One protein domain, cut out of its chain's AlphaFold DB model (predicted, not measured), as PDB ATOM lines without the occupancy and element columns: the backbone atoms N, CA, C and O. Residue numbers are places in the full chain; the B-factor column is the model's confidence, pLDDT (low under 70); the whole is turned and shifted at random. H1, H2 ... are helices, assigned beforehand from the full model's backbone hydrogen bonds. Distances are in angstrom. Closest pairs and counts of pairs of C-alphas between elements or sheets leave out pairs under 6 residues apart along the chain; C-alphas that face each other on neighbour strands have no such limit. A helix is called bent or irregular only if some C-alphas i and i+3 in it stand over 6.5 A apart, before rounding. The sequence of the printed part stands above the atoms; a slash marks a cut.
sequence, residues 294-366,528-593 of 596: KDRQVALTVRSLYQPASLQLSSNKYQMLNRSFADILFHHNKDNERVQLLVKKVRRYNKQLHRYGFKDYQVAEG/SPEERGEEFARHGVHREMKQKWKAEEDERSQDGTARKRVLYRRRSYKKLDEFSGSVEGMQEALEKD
ATOM      1  N   LYS A 294      35.489  -6.936  42.321       81.94
ATOM      2  CA  LYS A 294      35.792  -6.316  41.018       81.94
ATOM      3  C   LYS A 294      36.942  -5.321  41.148       81.94
ATOM      4  O   LYS A 294      37.834  -5.296  40.305       81.94
ATOM      5  N   ASP A 295      36.962  -4.562  42.236       89.19
ATOM      6  CA  ASP A 295      38.038  -3.616  42.546       89.19
ATOM      7  C   ASP A 295      39.352  -4.333  42.833       89.19
ATOM      8  O   ASP A 295      40.408  -3.912  42.358       89.19
ATOM      9  N   ARG A 296      39.279  -5.508  43.470       87.06
ATOM     10  CA  ARG A 296      40.427  -6.410  43.601       87.06
ATOM     11  C   ARG A 296      41.051  -6.723  42.245       87.06
ATOM     12  O   ARG A 296      42.262  -6.615  42.088       87.06
ATOM     13  N   GLN A 297      40.239  -7.113  41.261       84.06
ATOM     14  CA  GLN A 297      40.744  -7.416  39.919       84.06
ATOM     15  C   GLN A 297      41.361  -6.187  39.258       84.06
ATOM     16  O   GLN A 297      42.398  -6.309  38.617       84.06
ATOM     17  N   VAL A 298      40.754  -5.009  39.422       91.69
ATOM     18  CA  VAL A 298      41.312  -3.758  38.896       91.69
ATOM     19  C   VAL A 298      42.697  -3.499  39.484       91.69
ATOM     20  O   VAL A 298      43.627  -3.299  38.708       91.69
ATOM     21  N   ALA A 299      42.867  -3.583  40.806       91.75
ATOM     22  CA  ALA A 299      44.168  -3.396  41.454       91.75
ATOM     23  C   ALA A 299      45.227  -4.381  40.923       91.75
ATOM     24  O   ALA A 299      46.332  -3.979  40.552       91.75
ATOM     25  N   LEU A 300      44.872  -5.666  40.792       88.69
ATOM     26  CA  LEU A 300      45.776  -6.696  40.260       88.69
ATOM     27  C   LEU A 300      46.129  -6.467  38.777       88.69
ATOM     28  O   LEU A 300      47.283  -6.678  38.381       88.69
ATOM     29  N   THR A 301      45.165  -6.020  37.963       90.44
ATOM     30  CA  THR A 301      45.384  -5.663  36.553       90.44
ATOM     31  C   THR A 301      46.275  -4.430  36.443       90.44
ATOM     32  O   THR A 301      47.238  -4.462  35.684       90.44
ATOM     33  N   VAL A 302      46.039  -3.373  37.227       93.19
ATOM     34  CA  VAL A 302      46.890  -2.170  37.241       93.19
ATOM     35  C   VAL A 302      48.325  -2.526  37.631       93.19
ATOM     36  O   VAL A 302      49.255  -2.142  36.920       93.19
ATOM     37  N   ARG A 303      48.521  -3.370  38.655       91.44
ATOM     38  CA  ARG A 303      49.844  -3.912  39.008       91.44
ATOM     39  C   ARG A 303      50.509  -4.639  37.831       91.44
ATOM     40  O   ARG A 303      51.701  -4.456  37.585       91.44
ATOM     41  N   SER A 304      49.736  -5.427  37.075       87.56
ATOM     42  CA  SER A 304      50.210  -6.166  35.887       87.56
ATOM     43  C   SER A 304      50.582  -5.256  34.717       87.56
ATOM     44  O   SER A 304      51.509  -5.534  33.953       87.56
ATOM     45  N   LEU A 305      49.832  -4.170  34.539       89.31
ATOM     46  CA  LEU A 305      50.080  -3.168  33.508       89.31
ATOM     47  C   LEU A 305      51.344  -2.365  33.834       89.31
ATOM     48  O   LEU A 305      52.157  -2.104  32.943       89.31
ATOM     49  N   TYR A 306      51.526  -2.035  35.111       89.38
ATOM     50  CA  TYR A 306      52.661  -1.276  35.611       89.38
ATOM     51  C   TYR A 306      53.985  -2.056  35.516       89.38
ATOM     52  O   TYR A 306      54.969  -1.542  34.981       89.38
ATOM     53  N   GLN A 307      54.018  -3.312  35.971       84.25
ATOM     54  CA  GLN A 307      55.246  -4.114  36.042       84.25
ATOM     55  C   GLN A 307      55.916  -4.324  34.653       84.25
ATOM     56  O   GLN A 307      55.238  -4.715  33.697       84.25
ATOM     57  N   PRO A 308      57.246  -4.115  34.515       77.12
ATOM     58  CA  PRO A 308      58.013  -4.484  33.326       77.12
ATOM     59  C   PRO A 308      57.893  -5.980  33.023       77.12
ATOM     60  O   PRO A 308      57.879  -6.814  33.931       77.12
ATOM     61  N   ALA A 309      57.867  -6.343  31.741       67.38
ATOM     62  CA  ALA A 309      57.662  -7.736  31.343       67.38
ATOM     63  C   ALA A 309      58.841  -8.646  31.733       67.38
ATOM     64  O   ALA A 309      58.638  -9.841  31.970       67.38
ATOM     65  N   SER A 310      60.055  -8.091  31.808       66.25
ATOM     66  CA  SER A 310      61.281  -8.821  32.155       66.25
ATOM     67  C   SER A 310      61.518  -8.979  33.661       66.25
ATOM     68  O   SER A 310      62.288  -9.856  34.065       66.25
ATOM     69  N   LEU A 311      60.875  -8.165  34.504       73.44
ATOM     70  CA  LEU A 311      61.161  -8.132  35.936       73.44
ATOM     71  C   LEU A 311      60.444  -9.272  36.665       73.44
ATOM     72  O   LEU A 311      59.215  -9.358  36.661       73.44
ATOM     73  N   GLN A 312      61.221 -10.137  37.318       70.25
ATOM     74  CA  GLN A 312      60.706 -11.151  38.236       70.25
ATOM     75  C   GLN A 312      60.697 -10.571  39.651       70.25
ATOM     76  O   GLN A 312      61.734 -10.146  40.154       70.25
ATOM     77  N   LEU A 313      59.529 -10.554  40.284       73.88
ATOM     78  CA  LEU A 313      59.376 -10.077  41.653       73.88
ATOM     79  C   LEU A 313      59.393 -11.256  42.617       73.88
ATOM     80  O   LEU A 313      58.737 -12.264  42.372       73.88
ATOM     81  N   SER A 314      60.082 -11.100  43.746       79.38
ATOM     82  CA  SER A 314      59.874 -11.979  44.899       79.38
ATOM     83  C   SER A 314      58.424 -11.883  45.373       79.38
ATOM     84  O   SER A 314      57.832 -10.804  45.291       79.38
ATOM     85  N   SER A 315      57.894 -12.938  45.980       74.88
ATOM     86  CA  SER A 315      56.515 -12.994  46.479       74.88
ATOM     87  C   SER A 315      56.158 -11.866  47.447       74.88
ATOM     88  O   SER A 315      55.066 -11.317  47.359       74.88
ATOM     89  N   ASN A 316      57.103 -11.456  48.300       78.81
ATOM     90  CA  ASN A 316      56.936 -10.301  49.184       78.81
ATOM     91  C   ASN A 316      56.692  -9.011  48.375       78.81
ATOM     92  O   ASN A 316      55.621  -8.423  48.479       78.81
ATOM     93  N   LYS A 317      57.618  -8.641  47.474       82.12
ATOM     94  CA  LYS A 317      57.444  -7.492  46.561       82.12
ATOM     95  C   LYS A 317      56.163  -7.588  45.717       82.12
ATOM     96  O   LYS A 317      55.545  -6.566  45.438       82.12
ATOM     97  N   TYR A 318      55.767  -8.792  45.295       82.94
ATOM     98  CA  TYR A 318      54.532  -9.005  44.534       82.94
ATOM     99  C   TYR A 318      53.289  -8.663  45.367       82.94
ATOM    100  O   TYR A 318      52.421  -7.937  44.882       82.94
ATOM    101  N   GLN A 319      53.208  -9.136  46.616       83.25
ATOM    102  CA  GLN A 319      52.078  -8.816  47.495       83.25
ATOM    103  C   GLN A 319      52.062  -7.359  47.929       83.25
ATOM    104  O   GLN A 319      51.010  -6.727  47.856       83.25
ATOM    105  N   MET A 320      53.228  -6.818  48.276       85.62
ATOM    106  CA  MET A 320      53.407  -5.401  48.572       85.62
ATOM    107  C   MET A 320      52.845  -4.534  47.440       85.62
ATOM    108  O   MET A 320      51.995  -3.690  47.681       85.62
ATOM    109  N   LEU A 321      53.207  -4.803  46.178       87.50
ATOM    110  CA  LEU A 321      52.660  -4.043  45.047       87.50
ATOM    111  C   LEU A 321      51.149  -4.212  44.881       87.50
ATOM    112  O   LEU A 321      50.473  -3.239  44.561       87.50
ATOM    113  N   ASN A 322      50.604  -5.416  45.080       88.19
ATOM    114  CA  ASN A 322      49.154  -5.613  45.001       88.19
ATOM    115  C   ASN A 322      48.418  -4.748  46.031       88.19
ATOM    116  O   ASN A 322      47.404  -4.141  45.688       88.19
ATOM    117  N   ARG A 323      48.936  -4.673  47.265       89.12
ATOM    118  CA  ARG A 323      48.387  -3.810  48.316       89.12
ATOM    119  C   ARG A 323      48.567  -2.339  47.994       89.12
ATOM    120  O   ARG A 323      47.582  -1.617  48.029       89.12
ATOM    121  N   SER A 324      49.765  -1.921  47.589       88.94
ATOM    122  CA  SER A 324      50.028  -0.528  47.222       88.94
ATOM    123  C   SER A 324      49.093  -0.056  46.107       88.94
ATOM    124  O   SER A 324      48.527   1.021  46.202       88.94
ATOM    125  N   PHE A 325      48.847  -0.865  45.070       91.62
ATOM    126  CA  PHE A 325      47.891  -0.483  44.025       91.62
ATOM    127  C   PHE A 325      46.435  -0.498  44.498       91.62
ATOM    128  O   PHE A 325      45.650   0.313  44.017       91.62
ATOM    129  N   ALA A 326      46.049  -1.377  45.421       91.38
ATOM    130  CA  ALA A 326      44.728  -1.294  46.039       91.38
ATOM    131  C   ALA A 326      44.566   0.001  46.853       91.38
ATOM    132  O   ALA A 326      43.552   0.684  46.721       91.38
ATOM    133  N   ASP A 327      45.588   0.355  47.626       89.50
ATOM    134  CA  ASP A 327      45.644   1.549  48.462       89.50
ATOM    135  C   ASP A 327      45.610   2.846  47.637       89.50
ATOM    136  O   ASP A 327      44.723   3.682  47.818       89.50
ATOM    137  N   ILE A 328      46.484   2.955  46.632       90.88
ATOM    138  CA  ILE A 328      46.542   4.091  45.700       90.88
ATOM    139  C   ILE A 328      45.186   4.314  45.027       90.88
ATOM    140  O   ILE A 328      44.714   5.447  44.968       90.88
ATOM    141  N   LEU A 329      44.560   3.257  44.497       92.00
ATOM    142  CA  LEU A 329      43.374   3.389  43.646       92.00
ATOM    143  C   LEU A 329      42.074   3.617  44.424       92.00
ATOM    144  O   LEU A 329      41.172   4.263  43.894       92.00
ATOM    145  N   PHE A 330      41.941   3.043  45.622       91.38
ATOM    146  CA  PHE A 330      40.648   2.968  46.313       91.38
ATOM    147  C   PHE A 330      40.612   3.658  47.677       91.38
ATOM    148  O   PHE A 330      39.512   3.850  48.197       91.38
ATOM    149  N   HIS A 331      41.763   4.061  48.223       87.31
ATOM    150  CA  HIS A 331      41.849   4.751  49.512       87.31
ATOM    151  C   HIS A 331      42.457   6.147  49.354       87.31
ATOM    152  O   HIS A 331      41.740   7.127  49.520       87.31
ATOM    153  N   HIS A 332      43.721   6.256  48.931       86.56
ATOM    154  CA  HIS A 332      44.423   7.548  48.836       86.56
ATOM    155  C   HIS A 332      43.857   8.480  47.757       86.56
ATOM    156  O   HIS A 332      43.836   9.693  47.933       86.56
ATOM    157  N   ASN A 333      43.392   7.928  46.634       86.56
ATOM    158  CA  ASN A 333      42.937   8.717  45.486       86.56
ATOM    159  C   ASN A 333      41.492   8.401  45.092       86.56
ATOM    160  O   ASN A 333      41.136   8.471  43.913       86.56
ATOM    161  N   LYS A 334      40.653   8.031  46.067       86.38
ATOM    162  CA  LYS A 334      39.255   7.652  45.822       86.38
ATOM    163  C   LYS A 334      38.477   8.743  45.079       86.38
ATOM    164  O   LYS A 334      37.698   8.417  44.184       86.38
ATOM    165  N   ASP A 335      38.731  10.008  45.403       88.88
ATOM    166  CA  ASP A 335      38.027  11.168  44.841       88.88
ATOM    167  C   ASP A 335      38.783  11.833  43.675       88.88
ATOM    168  O   ASP A 335      38.316  12.803  43.084       88.88
ATOM    169  N   ASN A 336      39.945  11.296  43.291       91.69
ATOM    170  CA  ASN A 336      40.742  11.826  42.188       91.69
ATOM    171  C   ASN A 336      40.140  11.397  40.839       91.69
ATOM    172  O   ASN A 336      40.173  10.219  40.467       91.69
ATOM    173  N   GLU A 337      39.636  12.360  40.065       92.75
ATOM    174  CA  GLU A 337      38.963  12.110  38.782       92.75
ATOM    175  C   GLU A 337      39.827  11.316  37.785       92.75
ATOM    176  O   GLU A 337      39.327  10.431  37.081       92.75
ATOM    177  N   ARG A 338      41.145  11.572  37.753       92.50
ATOM    178  CA  ARG A 338      42.082  10.866  36.857       92.50
ATOM    179  C   ARG A 338      42.168   9.381  37.212       92.50
ATOM    180  O   ARG A 338      42.140   8.523  36.327       92.50
ATOM    181  N   VAL A 339      42.223   9.073  38.508       93.31
ATOM    182  CA  VAL A 339      42.260   7.697  39.019       93.31
ATOM    183  C   VAL A 339      40.932   6.991  38.750       93.31
ATOM    184  O   VAL A 339      40.931   5.871  38.237       93.31
ATOM    185  N   GLN A 340      39.797   7.652  38.992       94.00
ATOM    186  CA  GLN A 340      38.477   7.087  38.695       94.00
ATOM    187  C   GLN A 340      38.296   6.771  37.201       94.00
ATOM    188  O   GLN A 340      37.762   5.711  36.841       94.00
ATOM    189  N   LEU A 341      38.781   7.649  36.315       95.12
ATOM    190  CA  LEU A 341      38.753   7.423  34.871       95.12
ATOM    191  C   LEU A 341      39.591   6.200  34.478       95.12
ATOM    192  O   LEU A 341      39.108   5.342  33.728       95.12
ATOM    193  N   LEU A 342      40.808   6.078  35.016       95.19
ATOM    194  CA  LEU A 342      41.663   4.914  34.792       95.19
ATOM    195  C   LEU A 342      40.981   3.626  35.278       95.19
ATOM    196  O   LEU A 342      40.903   2.650  34.528       95.19
ATOM    197  N   VAL A 343      40.421   3.626  36.492       94.94
ATOM    198  CA  VAL A 343      39.674   2.488  37.056       94.94
ATOM    199  C   VAL A 343      38.535   2.076  36.119       94.94
ATOM    200  O   VAL A 343      38.374   0.888  35.825       94.94
ATOM    201  N   LYS A 344      37.772   3.032  35.574       95.44
ATOM    202  CA  LYS A 344      36.692   2.757  34.610       95.44
ATOM    203  C   LYS A 344      37.214   2.113  33.322       95.44
ATOM    204  O   LYS A 344      36.618   1.143  32.842       95.44
ATOM    205  N   LYS A 345      38.330   2.605  32.771       96.06
ATOM    206  CA  LYS A 345      38.960   2.028  31.570       96.06
ATOM    207  C   LYS A 345      39.477   0.608  31.825       96.06
ATOM    208  O   LYS A 345      39.209  -0.288  31.026       96.06
ATOM    209  N   VAL A 346      40.125   0.367  32.966       95.06
ATOM    210  CA  VAL A 346      40.617  -0.965  33.356       95.06
ATOM    211  C   VAL A 346      39.460  -1.939  33.595       95.06
ATOM    212  O   VAL A 346      39.519  -3.076  33.130       95.06
ATOM    213  N   ARG A 347      38.356  -1.509  34.223       94.12
ATOM    214  CA  ARG A 347      37.136  -2.334  34.346       94.12
ATOM    215  C   ARG A 347      36.586  -2.740  32.976       94.12
ATOM    216  O   ARG A 347      36.219  -3.898  32.780       94.12
ATOM    217  N   ARG A 348      36.559  -1.817  32.006       93.88
ATOM    218  CA  ARG A 348      36.144  -2.120  30.624       93.88
ATOM    219  C   ARG A 348      37.080  -3.135  29.966       93.88
ATOM    220  O   ARG A 348      36.594  -4.055  29.313       93.88
ATOM    221  N   TYR A 349      38.389  -2.989  30.155       92.69
ATOM    222  CA  TYR A 349      39.384  -3.936  29.658       92.69
ATOM    223  C   TYR A 349      39.210  -5.335  30.265       92.69
ATOM    224  O   TYR A 349      39.142  -6.312  29.523       92.69
ATOM    225  N   ASN A 350      39.024  -5.437  31.585       90.75
ATOM    226  CA  ASN A 350      38.741  -6.708  32.260       90.75
ATOM    227  C   ASN A 350      37.471  -7.378  31.695       90.75
ATOM    228  O   ASN A 350      37.500  -8.555  31.343       90.75
ATOM    229  N   LYS A 351      36.397  -6.610  31.463       89.88
ATOM    230  CA  LYS A 351      35.168  -7.127  30.833       89.88
ATOM    231  C   LYS A 351      35.402  -7.638  29.402       89.88
ATOM    232  O   LYS A 351      34.781  -8.616  28.983       89.88
ATOM    233  N   GLN A 352      36.278  -6.989  28.629       89.12
ATOM    234  CA  GLN A 352      36.650  -7.449  27.283       89.12
ATOM    235  C   GLN A 352      37.475  -8.737  27.329       89.12
ATOM    236  O   GLN A 352      37.180  -9.664  26.579       89.12
ATOM    237  N   LEU A 353      38.467  -8.810  28.223       85.38
ATOM    238  CA  LEU A 353      39.243 -10.024  28.475       85.38
ATOM    239  C   LEU A 353      38.311 -11.211  28.735       85.38
ATOM    240  O   LEU A 353      38.413 -12.230  28.054       85.38
ATOM    241  N   HIS A 354      37.335 -11.033  29.627       80.81
ATOM    242  CA  HIS A 354      36.347 -12.057  29.944       80.81
ATOM    243  C   HIS A 354      35.487 -12.458  28.752       80.81
ATOM    244  O   HIS A 354      35.396 -13.639  28.428       80.81
ATOM    245  N   ARG A 355      34.895 -11.476  28.058       83.44
ATOM    246  CA  ARG A 355      34.031 -11.723  26.894       83.44
ATOM    247  C   ARG A 355      34.735 -12.553  25.818       83.44
ATOM    248  O   ARG A 355      34.089 -13.351  25.147       83.44
ATOM    249  N   TYR A 356      36.039 -12.355  25.647       80.31
ATOM    250  CA  TYR A 356      36.842 -13.074  24.661       80.31
ATOM    251  C   TYR A 356      37.533 -14.332  25.215       80.31
ATOM    252  O   TYR A 356      38.165 -15.058  24.450       80.31
ATOM    253  N   GLY A 357      37.408 -14.614  26.515       75.94
ATOM    254  CA  GLY A 357      38.025 -15.772  27.166       75.94
ATOM    255  C   GLY A 357      39.543 -15.660  27.348       75.94
ATOM    256  O   GLY A 357      40.221 -16.682  27.457       75.94
ATOM    257  N   PHE A 358      40.092 -14.442  27.372       76.50
ATOM    258  CA  PHE A 358      41.516 -14.185  27.591       76.50
ATOM    259  C   PHE A 358      41.803 -13.741  29.024       76.50
ATOM    260  O   PHE A 358      40.998 -13.083  29.673       76.50
ATOM    261  N   LYS A 359      43.009 -14.049  29.503       77.31
ATOM    262  CA  LYS A 359      43.578 -13.478  30.733       77.31
ATOM    263  C   LYS A 359      44.653 -12.446  30.386       77.31
ATOM    264  O   LYS A 359      45.344 -12.606  29.382       77.31
ATOM    265  N   ASP A 360      44.857 -11.436  31.235       81.31
ATOM    266  CA  ASP A 360      45.831 -10.355  30.980       81.31
ATOM    267  C   ASP A 360      47.241 -10.889  30.656       81.31
ATOM    268  O   ASP A 360      47.856 -10.482  29.667       81.31
ATOM    269  N   TYR A 361      47.734 -11.877  31.417       74.38
ATOM    270  CA  TYR A 361      49.063 -12.447  31.166       74.38
ATOM    271  C   TYR A 361      49.183 -13.087  29.775       74.38
ATOM    272  O   TYR A 361      50.264 -13.047  29.187       74.38
ATOM    273  N   GLN A 362      48.094 -13.645  29.231       72.81
ATOM    274  CA  GLN A 362      48.070 -14.261  27.900       72.81
ATOM    275  C   GLN A 362      48.165 -13.200  26.800       72.81
ATOM    276  O   GLN A 362      48.827 -13.425  25.787       72.81
ATOM    277  N   VAL A 363      47.552 -12.032  27.018       76.81
ATOM    278  CA  VAL A 363      47.673 -10.873  26.122       76.81
ATOM    279  C   VAL A 363      49.104 -10.329  26.155       76.81
ATOM    280  O   VAL A 363      49.686 -10.067  25.100       76.81
ATOM    281  N   ALA A 364      49.706 -10.248  27.345       69.94
ATOM    282  CA  ALA A 364      51.089  -9.810  27.535       69.94
ATOM    283  C   ALA A 364      52.142 -10.778  26.946       69.94
ATOM    284  O   ALA A 364      53.166 -10.322  26.447       69.94
ATOM    285  N   GLU A 365      51.910 -12.099  26.964       63.84
ATOM    286  CA  GLU A 365      52.831 -13.114  26.403       63.84
ATOM    287  C   GLU A 365      52.832 -13.192  24.862       63.84
ATOM    288  O   GLU A 365      53.584 -13.978  24.296       63.84
ATOM    289  N   GLY A 366      52.032 -12.389  24.153       57.84
ATOM    290  CA  GLY A 366      52.249 -12.121  22.728       57.84
ATOM    291  C   GLY A 366      52.478 -13.354  21.836       57.84
ATOM    292  O   GLY A 366      53.470 -13.411  21.111       57.84
ATOM    293  N   SER A 528      52.027  12.622  43.505       84.88
ATOM    294  CA  SER A 528      52.919  12.991  44.605       84.88
ATOM    295  C   SER A 528      53.342  11.763  45.438       84.88
ATOM    296  O   SER A 528      52.747  10.684  45.324       84.88
ATOM    297  N   PRO A 529      54.407  11.860  46.256       81.38
ATOM    298  CA  PRO A 529      54.794  10.776  47.163       81.38
ATOM    299  C   PRO A 529      53.682  10.373  48.141       81.38
ATOM    300  O   PRO A 529      53.541   9.185  48.418       81.38
ATOM    301  N   GLU A 530      52.883  11.335  48.608       81.62
ATOM    302  CA  GLU A 530      51.735  11.102  49.494       81.62
ATOM    303  C   GLU A 530      50.613  10.356  48.762       81.62
ATOM    304  O   GLU A 530      50.148   9.323  49.232       81.62
ATOM    305  N   GLU A 531      50.257  10.784  47.546       83.06
ATOM    306  CA  GLU A 531      49.243  10.106  46.721       83.06
ATOM    307  C   GLU A 531      49.651   8.682  46.302       83.06
ATOM    308  O   GLU A 531      48.795   7.858  45.971       83.06
ATOM    309  N   ARG A 532      50.953   8.373  46.287       82.62
ATOM    310  CA  ARG A 532      51.472   7.026  46.002       82.62
ATOM    311  C   ARG A 532      51.420   6.080  47.203       82.62
ATOM    312  O   ARG A 532      51.635   4.883  47.015       82.62
ATOM    313  N   GLY A 533      51.140   6.592  48.397       78.56
ATOM    314  CA  GLY A 533      51.151   5.823  49.632       78.56
ATOM    315  C   GLY A 533      52.567   5.500  50.126       78.56
ATOM    316  O   GLY A 533      53.529   5.312  49.368       78.56
ATOM    317  N   GLU A 534      52.697   5.400  51.446       72.50
ATOM    318  CA  GLU A 534      53.989   5.235  52.118       72.50
ATOM    319  C   GLU A 534      54.697   3.920  51.746       72.50
ATOM    320  O   GLU A 534      55.916   3.899  51.559       72.50
ATOM    321  N   GLU A 535      53.955   2.814  51.608       72.19
ATOM    322  CA  GLU A 535      54.521   1.489  51.309       72.19
ATOM    323  C   GLU A 535      55.232   1.473  49.943       72.19
ATOM    324  O   GLU A 535      56.345   0.946  49.821       72.19
ATOM    325  N   PHE A 536      54.627   2.118  48.938       76.06
ATOM    326  CA  PHE A 536      55.162   2.220  47.580       76.06
ATOM    327  C   PHE A 536      56.395   3.131  47.512       76.06
ATOM    328  O   PHE A 536      57.356   2.827  46.796       76.06
ATOM    329  N   ALA A 537      56.390   4.227  48.278       68.94
ATOM    330  CA  ALA A 537      57.496   5.180  48.342       68.94
ATOM    331  C   ALA A 537      58.732   4.602  49.058       68.94
ATOM    332  O   ALA A 537      59.851   4.728  48.553       68.94
ATOM    333  N   ARG A 538      58.542   3.913  50.196       68.62
ATOM    334  CA  ARG A 538      59.635   3.406  51.051       68.62
ATOM    335  C   ARG A 538      60.540   2.381  50.366       68.62
ATOM    336  O   ARG A 538      61.744   2.381  50.591       68.62
ATOM    337  N   HIS A 539      59.988   1.501  49.532       67.81
ATOM    338  CA  HIS A 539      60.742   0.347  49.026       67.81
ATOM    339  C   HIS A 539      61.592   0.638  47.781       67.81
ATOM    340  O   HIS A 539      62.235  -0.272  47.257       67.81
ATOM    341  N   GLY A 540      61.575   1.869  47.251       67.25
ATOM    342  CA  GLY A 540      62.350   2.240  46.059       67.25
ATOM    343  C   GLY A 540      61.996   1.439  44.796       67.25
ATOM    344  O   GLY A 540      62.660   1.582  43.769       67.25
ATOM    345  N   VAL A 541      60.936   0.620  44.840       72.94
ATOM    346  CA  VAL A 541      60.534  -0.287  43.755       72.94
ATOM    347  C   VAL A 541      60.198   0.507  42.505       72.94
ATOM    348  O   VAL A 541      60.577   0.118  41.411       72.94
ATOM    349  N   HIS A 542      59.591   1.683  42.654       79.31
ATOM    350  CA  HIS A 542      59.350   2.601  41.545       79.31
ATOM    351  C   HIS A 542      60.634   2.966  40.772       79.31
ATOM    352  O   HIS A 542      60.633   3.009  39.541       79.31
ATOM    353  N   ARG A 543      61.757   3.182  41.475       78.69
ATOM    354  CA  ARG A 543      63.056   3.493  40.855       78.69
ATOM    355  C   ARG A 543      63.622   2.274  40.121       78.69
ATOM    356  O   ARG A 543      64.067   2.415  38.985       78.69
ATOM    357  N   GLU A 544      63.551   1.093  40.737       80.62
ATOM    358  CA  GLU A 544      63.942  -0.189  40.124       80.62
ATOM    359  C   GLU A 544      63.138  -0.461  38.835       80.62
ATOM    360  O   GLU A 544      63.698  -0.815  37.797       80.62
ATOM    361  N   MET A 545      61.825  -0.212  38.872       83.44
ATOM    362  CA  MET A 545      60.911  -0.364  37.734       83.44
ATOM    363  C   MET A 545      61.257   0.606  36.600       83.44
ATOM    364  O   MET A 545      61.363   0.183  35.450       83.44
ATOM    365  N   LYS A 546      61.515   1.882  36.920       82.12
ATOM    366  CA  LYS A 546      61.930   2.899  35.941       82.12
ATOM    367  C   LYS A 546      63.231   2.550  35.234       82.12
ATOM    368  O   LYS A 546      63.314   2.685  34.016       82.12
ATOM    369  N   GLN A 547      64.234   2.082  35.976       83.19
ATOM    370  CA  GLN A 547      65.499   1.634  35.386       83.19
ATOM    371  C   GLN A 547      65.277   0.476  34.407       83.19
ATOM    372  O   GLN A 547      65.851   0.466  33.320       83.19
ATOM    373  N   LYS A 548      64.399  -0.472  34.758       82.62
ATOM    374  CA  LYS A 548      64.048  -1.598  33.884       82.62
ATOM    375  C   LYS A 548      63.272  -1.181  32.639       82.62
ATOM    376  O   LYS A 548      63.549  -1.729  31.580       82.62
ATOM    377  N   TRP A 549      62.335  -0.238  32.737       80.69
ATOM    378  CA  TRP A 549      61.623   0.256  31.554       80.69
ATOM    379  C   TRP A 549      62.559   0.947  30.573       80.69
ATOM    380  O   TRP A 549      62.492   0.633  29.391       80.69
ATOM    381  N   LYS A 550      63.460   1.811  31.065       81.12
ATOM    382  CA  LYS A 550      64.468   2.465  30.218       81.12
ATOM    383  C   LYS A 550      65.321   1.435  29.483       81.12
ATOM    384  O   LYS A 550      65.407   1.483  28.268       81.12
ATOM    385  N   ALA A 551      65.824   0.424  30.196       79.06
ATOM    386  CA  ALA A 551      66.580  -0.659  29.569       79.06
ATOM    387  C   ALA A 551      65.762  -1.438  28.511       79.06
ATOM    388  O   ALA A 551      66.290  -1.773  27.456       79.06
ATOM    389  N   GLU A 552      64.475  -1.719  28.758       71.56
ATOM    390  CA  GLU A 552      63.591  -2.387  27.782       71.56
ATOM    391  C   GLU A 552      63.286  -1.507  26.550       71.56
ATOM    392  O   GLU A 552      63.087  -2.034  25.451       71.56
ATOM    393  N   GLU A 553      63.205  -0.187  26.723       73.50
ATOM    394  CA  GLU A 553      63.015   0.792  25.646       73.50
ATOM    395  C   GLU A 553      64.285   0.941  24.802       73.50
ATOM    396  O   GLU A 553      64.208   0.859  23.572       73.50
ATOM    397  N   ASP A 554      65.446   1.030  25.451       73.75
ATOM    398  CA  ASP A 554      66.757   1.073  24.804       73.75
ATOM    399  C   ASP A 554      66.994  -0.209  23.980       73.75
ATOM    400  O   ASP A 554      67.295  -0.129  22.788       73.75
ATOM    401  N   GLU A 555      66.729  -1.395  24.547       67.25
ATOM    402  CA  GLU A 555      66.808  -2.677  23.825       67.25
ATOM    403  C   GLU A 555      65.848  -2.741  22.618       67.25
ATOM    404  O   GLU A 555      66.198  -3.291  21.571       67.25
ATOM    405  N   ARG A 556      64.634  -2.178  22.729       63.94
ATOM    406  CA  ARG A 556      63.673  -2.120  21.608       63.94
ATOM    407  C   ARG A 556      64.112  -1.176  20.498       63.94
ATOM    408  O   ARG A 556      63.769  -1.432  19.346       63.94
ATOM    409  N   SER A 557      64.799  -0.093  20.847       62.38
ATOM    410  CA  SER A 557      65.298   0.889  19.884       62.38
ATOM    411  C   SER A 557      66.509   0.371  19.097       62.38
ATOM    412  O   SER A 557      66.670   0.727  17.934       62.38
ATOM    413  N   GLN A 558      67.312  -0.516  19.701       56.66
ATOM    414  CA  GLN A 558      68.561  -1.020  19.120       56.66
ATOM    415  C   GLN A 558      68.417  -2.324  18.315       56.66
ATOM    416  O   GLN A 558      69.218  -2.558  17.413       56.66
ATOM    417  N   ASP A 559      67.420  -3.176  18.586       49.22
ATOM    418  CA  ASP A 559      67.287  -4.473  17.905       49.22
ATOM    419  C   ASP A 559      65.822  -4.815  17.551       49.22
ATOM    420  O   ASP A 559      65.017  -5.254  18.378       49.22
ATOM    421  N   GLY A 560      65.481  -4.697  16.260       47.91
ATOM    422  CA  GLY A 560      64.167  -5.063  15.708       47.91
ATOM    423  C   GLY A 560      63.799  -6.552  15.857       47.91
ATOM    424  O   GLY A 560      62.630  -6.924  15.704       47.91
ATOM    425  N   THR A 561      64.759  -7.419  16.207       43.59
ATOM    426  CA  THR A 561      64.541  -8.843  16.512       43.59
ATOM    427  C   THR A 561      64.397  -9.171  18.007       43.59
ATOM    428  O   THR A 561      63.958 -10.284  18.343       43.59
ATOM    429  N   ALA A 562      64.626  -8.208  18.911       42.28
ATOM    430  CA  ALA A 562      64.603  -8.390  20.370       42.28
ATOM    431  C   ALA A 562      63.234  -8.804  20.944       42.28
ATOM    432  O   ALA A 562      63.172  -9.460  21.993       42.28
ATOM    433  N   ARG A 563      62.126  -8.560  20.215       44.88
ATOM    434  CA  ARG A 563      60.771  -9.047  20.567       44.88
ATOM    435  C   ARG A 563      60.742 -10.544  20.922       44.88
ATOM    436  O   ARG A 563      59.916 -10.959  21.729       44.88
ATOM    437  N   LYS A 564      61.631 -11.364  20.342       38.50
ATOM    438  CA  LYS A 564      61.649 -12.825  20.542       38.50
ATOM    439  C   LYS A 564      62.350 -13.300  21.825       38.50
ATOM    440  O   LYS A 564      62.003 -14.381  22.298       38.50
ATOM    441  N   ARG A 565      63.311 -12.553  22.394       37.19
ATOM    442  CA  ARG A 565      64.098 -13.013  23.566       37.19
ATOM    443  C   ARG A 565      63.432 -12.683  24.904       37.19
ATOM    444  O   ARG A 565      63.439 -13.529  25.798       37.19
ATOM    445  N   VAL A 566      62.773 -11.526  25.014       40.97
ATOM    446  CA  VAL A 566      62.060 -11.090  26.237       40.97
ATOM    447  C   VAL A 566      60.909 -12.045  26.597       40.97
ATOM    448  O   VAL A 566      60.690 -12.362  27.765       40.97
ATOM    449  N   LEU A 567      60.231 -12.605  25.589       40.12
ATOM    450  CA  LEU A 567      59.110 -13.538  25.759       40.12
ATOM    451  C   LEU A 567      59.502 -14.904  26.355       40.12
ATOM    452  O   LEU A 567      58.660 -15.580  26.943       40.12
ATOM    453  N   TYR A 568      60.767 -15.325  26.234       34.53
ATOM    454  CA  TYR A 568      61.195 -16.680  26.608       34.53
ATOM    455  C   TYR A 568      61.564 -16.829  28.100       34.53
ATOM    456  O   TYR A 568      61.584 -17.947  28.617       34.53
ATOM    457  N   ARG A 569      61.813 -15.722  28.823       35.97
ATOM    458  CA  ARG A 569      62.245 -15.723  30.241       35.97
ATOM    459  C   ARG A 569      61.104 -15.769  31.272       35.97
ATOM    460  O   ARG A 569      61.372 -15.853  32.465       35.97
ATOM    461  N   ARG A 570      59.836 -15.790  30.846       44.91
ATOM    462  CA  ARG A 570      58.644 -15.668  31.716       44.91
ATOM    463  C   ARG A 570      58.211 -16.951  32.458       44.91
ATOM    464  O   ARG A 570      57.069 -17.056  32.896       44.91
ATOM    465  N   ARG A 571      59.078 -17.966  32.587       37.59
ATOM    466  CA  ARG A 571      58.673 -19.312  33.055       37.59
ATOM    467  C   ARG A 571      58.421 -19.458  34.564       37.59
ATOM    468  O   ARG A 571      57.823 -20.464  34.930       37.59
ATOM    469  N   SER A 572      58.791 -18.499  35.415       34.78
ATOM    470  CA  SER A 572      58.907 -18.781  36.859       34.78
ATOM    471  C   SER A 572      57.840 -18.182  37.789       34.78
ATOM    472  O   SER A 572      57.757 -18.635  38.923       34.78
ATOM    473  N   TYR A 573      56.949 -17.288  37.333       42.28
ATOM    474  CA  TYR A 573      55.798 -16.808  38.142       42.28
ATOM    475  C   TYR A 573      54.437 -16.907  37.439       42.28
ATOM    476  O   TYR A 573      53.444 -16.331  37.884       42.28
ATOM    477  N   LYS A 574      54.360 -17.720  36.378       46.12
ATOM    478  CA  LYS A 574      53.134 -17.978  35.605       46.12
ATOM    479  C   LYS A 574      51.943 -18.399  36.477       46.12
ATOM    480  O   LYS A 574      50.817 -18.071  36.139       46.12
ATOM    481  N   LYS A 575      52.202 -19.049  37.619       43.12
ATOM    482  CA  LYS A 575      51.179 -19.433  38.598       43.12
ATOM    483  C   LYS A 575      50.414 -18.220  39.148       43.12
ATOM    484  O   LYS A 575      49.204 -18.176  38.977       43.12
ATOM    485  N   LEU A 576      51.073 -17.218  39.739       39.59
ATOM    486  CA  LEU A 576      50.386 -16.122  40.456       39.59
ATOM    487  C   LEU A 576      49.505 -15.249  39.536       39.59
ATOM    488  O   LEU A 576      48.358 -14.961  39.877       39.59
ATOM    489  N   ASP A 577      49.984 -14.912  38.334       42.22
ATOM    490  CA  ASP A 577      49.205 -14.139  37.349       42.22
ATOM    491  C   ASP A 577      48.110 -14.974  36.649       42.22
ATOM    492  O   ASP A 577      47.110 -14.437  36.167       42.22
ATOM    493  N   GLU A 578      48.245 -16.302  36.607       46.53
ATOM    494  CA  GLU A 578      47.193 -17.191  36.109       46.53
ATOM    495  C   GLU A 578      46.015 -17.313  37.092       46.53
ATOM    496  O   GLU A 578      44.883 -17.553  36.650       46.53
ATOM    497  N   PHE A 579      46.251 -17.066  38.386       43.47
ATOM    498  CA  PHE A 579      45.236 -17.066  39.445       43.47
ATOM    499  C   PHE A 579      44.508 -15.720  39.619       43.47
ATOM    500  O   PHE A 579      43.334 -15.721  39.992       43.47
ATOM    501  N   SER A 580      45.137 -14.581  39.303       37.78
ATOM    502  CA  SER A 580      44.508 -13.248  39.415       37.78
ATOM    503  C   SER A 580      43.400 -12.993  38.377       37.78
ATOM    504  O   SER A 580      42.469 -12.231  38.633       37.78
ATOM    505  N   GLY A 581      43.456 -13.669  37.223       39.16
ATOM    506  CA  GLY A 581      42.584 -13.412  36.070       39.16
ATOM    507  C   GLY A 581      41.261 -14.188  35.977       39.16
ATOM    508  O   GLY A 581      40.681 -14.196  34.900       39.16
ATOM    509  N   SER A 582      40.778 -14.895  37.008       40.81
ATOM    510  CA  SER A 582      39.562 -15.740  36.887       40.81
ATOM    511  C   SER A 582      38.534 -15.572  38.014       40.81
ATOM    512  O   SER A 582      38.131 -16.561  38.630       40.81
ATOM    513  N   VAL A 583      38.116 -14.335  38.300       38.66
ATOM    514  CA  VAL A 583      37.108 -14.028  39.341       38.66
ATOM    515  C   VAL A 583      35.697 -13.799  38.757       38.66
ATOM    516  O   VAL A 583      34.722 -13.927  39.483       38.66
ATOM    517  N   GLU A 584      35.528 -13.581  37.448       38.50
ATOM    518  CA  GLU A 584      34.201 -13.260  36.867       38.50
ATOM    519  C   GLU A 584      33.259 -14.455  36.662       38.50
ATOM    520  O   GLU A 584      32.057 -14.302  36.856       38.50
ATOM    521  N   GLY A 585      33.776 -15.674  36.450       36.00
ATOM    522  CA  GLY A 585      32.944 -16.890  36.479       36.00
ATOM    523  C   GLY A 585      32.326 -17.182  37.857       36.00
ATOM    524  O   GLY A 585      31.662 -18.195  38.031       36.00
ATOM    525  N   MET A 586      32.604 -16.337  38.855       36.72
ATOM    526  CA  MET A 586      32.030 -16.396  40.190       36.72
ATOM    527  C   MET A 586      30.693 -15.654  40.249       36.72
ATOM    528  O   MET A 586      29.795 -16.156  40.893       36.72
ATOM    529  N   GLN A 587      30.520 -14.518  39.567       37.00
ATOM    530  CA  GLN A 587      29.305 -13.709  39.722       37.00
ATOM    531  C   GLN A 587      28.173 -14.156  38.787       37.00
ATOM    532  O   GLN A 587      27.050 -14.300  39.246       37.00
ATOM    533  N   GLU A 588      28.470 -14.505  37.529       35.09
ATOM    534  CA  GLU A 588      27.445 -15.065  36.628       35.09
ATOM    535  C   GLU A 588      26.981 -16.459  37.062       35.09
ATOM    536  O   GLU A 588      25.801 -16.756  36.956       35.09
ATOM    537  N   ALA A 589      27.868 -17.302  37.598       35.12
ATOM    538  CA  ALA A 589      27.479 -18.627  38.089       35.12
ATOM    539  C   ALA A 589      26.794 -18.584  39.473       35.12
ATOM    540  O   ALA A 589      26.114 -19.536  39.843       35.12
ATOM    541  N   LEU A 590      26.968 -17.492  40.234       36.94
ATOM    542  CA  LEU A 590      26.210 -17.215  41.462       36.94
ATOM    543  C   LEU A 590      24.844 -16.569  41.163       36.94
ATOM    544  O   LEU A 590      23.900 -16.829  41.897       36.94
ATOM    545  N   GLU A 591      24.724 -15.767  40.098       34.88
ATOM    546  CA  GLU A 591      23.455 -15.156  39.661       34.88
ATOM    547  C   GLU A 591      22.589 -16.100  38.801       34.88
ATOM    548  O   GLU A 591      21.374 -15.929  38.768       34.88
ATOM    549  N   LYS A 592      23.173 -17.098  38.117       31.44
ATOM    550  CA  LYS A 592      22.438 -17.989  37.192       31.44
ATOM    551  C   LYS A 592      21.997 -19.339  37.762       31.44
ATOM    552  O   LYS A 592      21.470 -20.139  37.000       31.44
ATOM    553  N   ASP A 593      22.220 -19.646  39.041       31.41
ATOM    554  CA  ASP A 593      21.938 -20.990  39.598       31.41
ATOM    555  C   ASP A 593      22.614 -22.150  38.811       31.41
ATOM    556  O   ASP A 593      22.329 -23.332  39.010       31.41
TER     557      ASP A 593
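This is residues 294 to 366 and 528 to 593 of the 596 residues of the protein "Acyltransferase domain containing protein" of Acanthamoeba castellanii str. Neff (UniProt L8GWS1). Three helices cross one another to make the core, with H1 in the middle and H2 and H3 crossing it, while H6 runs off at a distance from H1 and H3 and touches no helix. Beyond H6 the printed part folds back past H4 and H1 as a string of three short helices, H7, H8 and H9, and the last residues, 588 to 593, stick out. The printed part has 139 residues with nine named helices, H1 to H9 in chain order, and no named strand; the class is all helix, with packing mostly crossed. It is compact, with a radius of gyration of the C-alphas of 16.3 A and spans of 52 by 36 by 27 A.

H1, residues 294 to 306, touches residues 321 to 329 of H2, residues 315 to 332, at a steep tilt of 62 degrees, opposite ways; the closest C-alphas, of Ala 299 and Ala 326, are 5.1 A apart. H1 is about perpendicular, at 84 degrees, to H3, residues 337 to 356, and touches it, closest at the C-alphas of Val 298 and Val 346, 6.2 A. H2 and H3 only just touch, with 3 pairs of C-alphas within 8 A, closest Leu 329 and Val 339 at 6.4 A. H4, residues 360 to 364, only just touches H1, with 3 pairs, closest Thr 301 and Asp 360 at 7.3 A. H5, residues 534 to 538, touches H2, closest at the C-alphas of Ser 324 and Phe 536, 5.8 A. H6, residues 541 to 558, is only just apart from H2, at 8.3 A. H7, residues 563 to 569, is close to H6 but not clearly touching, closest at the C-alphas of Arg 556 and Arg 563, 7.6 A. H8, residues 574 to 580, is close to H4 but not clearly touching, closest at the C-alphas of Tyr 361 and Asp 577, 6.4 A. H9, residues 584 to 591, is likewise close to H3 but not clearly touching, closest at His 354 and Glu 584, 7.3 A. Every O i to N i+4 pair is within hydrogen-bond range in H1, H3, H4, H5, H6 and H8, against 13 of 14 in H2, 2 of 4 in H9 and 0 of 3 in H7, where 1 of 4 O i to N i+3 pairs is.

H1 begins at C-alpha 294, (35.792, -6.316, 41.018), and is 18.4 A long. H2 measures 24.0 A and is only just irregular: C-alphas 329 and 332 are 6.7 A apart. H3, the longest helix, measures 29.0 A and H6 25.9 A. H9 ends at C-alpha 591, (23.455, -15.156, 39.661).

The two C-alphas farthest apart, of Gln 558 and Asp 593, are 54.7 A apart. Residues 367 to 527 are not printed, and C-alphas 366 and 528 are 33.3 A apart across this cut. Of the links that are printed whole, H1 to H2 is short and the others are tight. Mean pLDDT of the printed part is 71.5; 48 residues are under 70, among them 555 to 593.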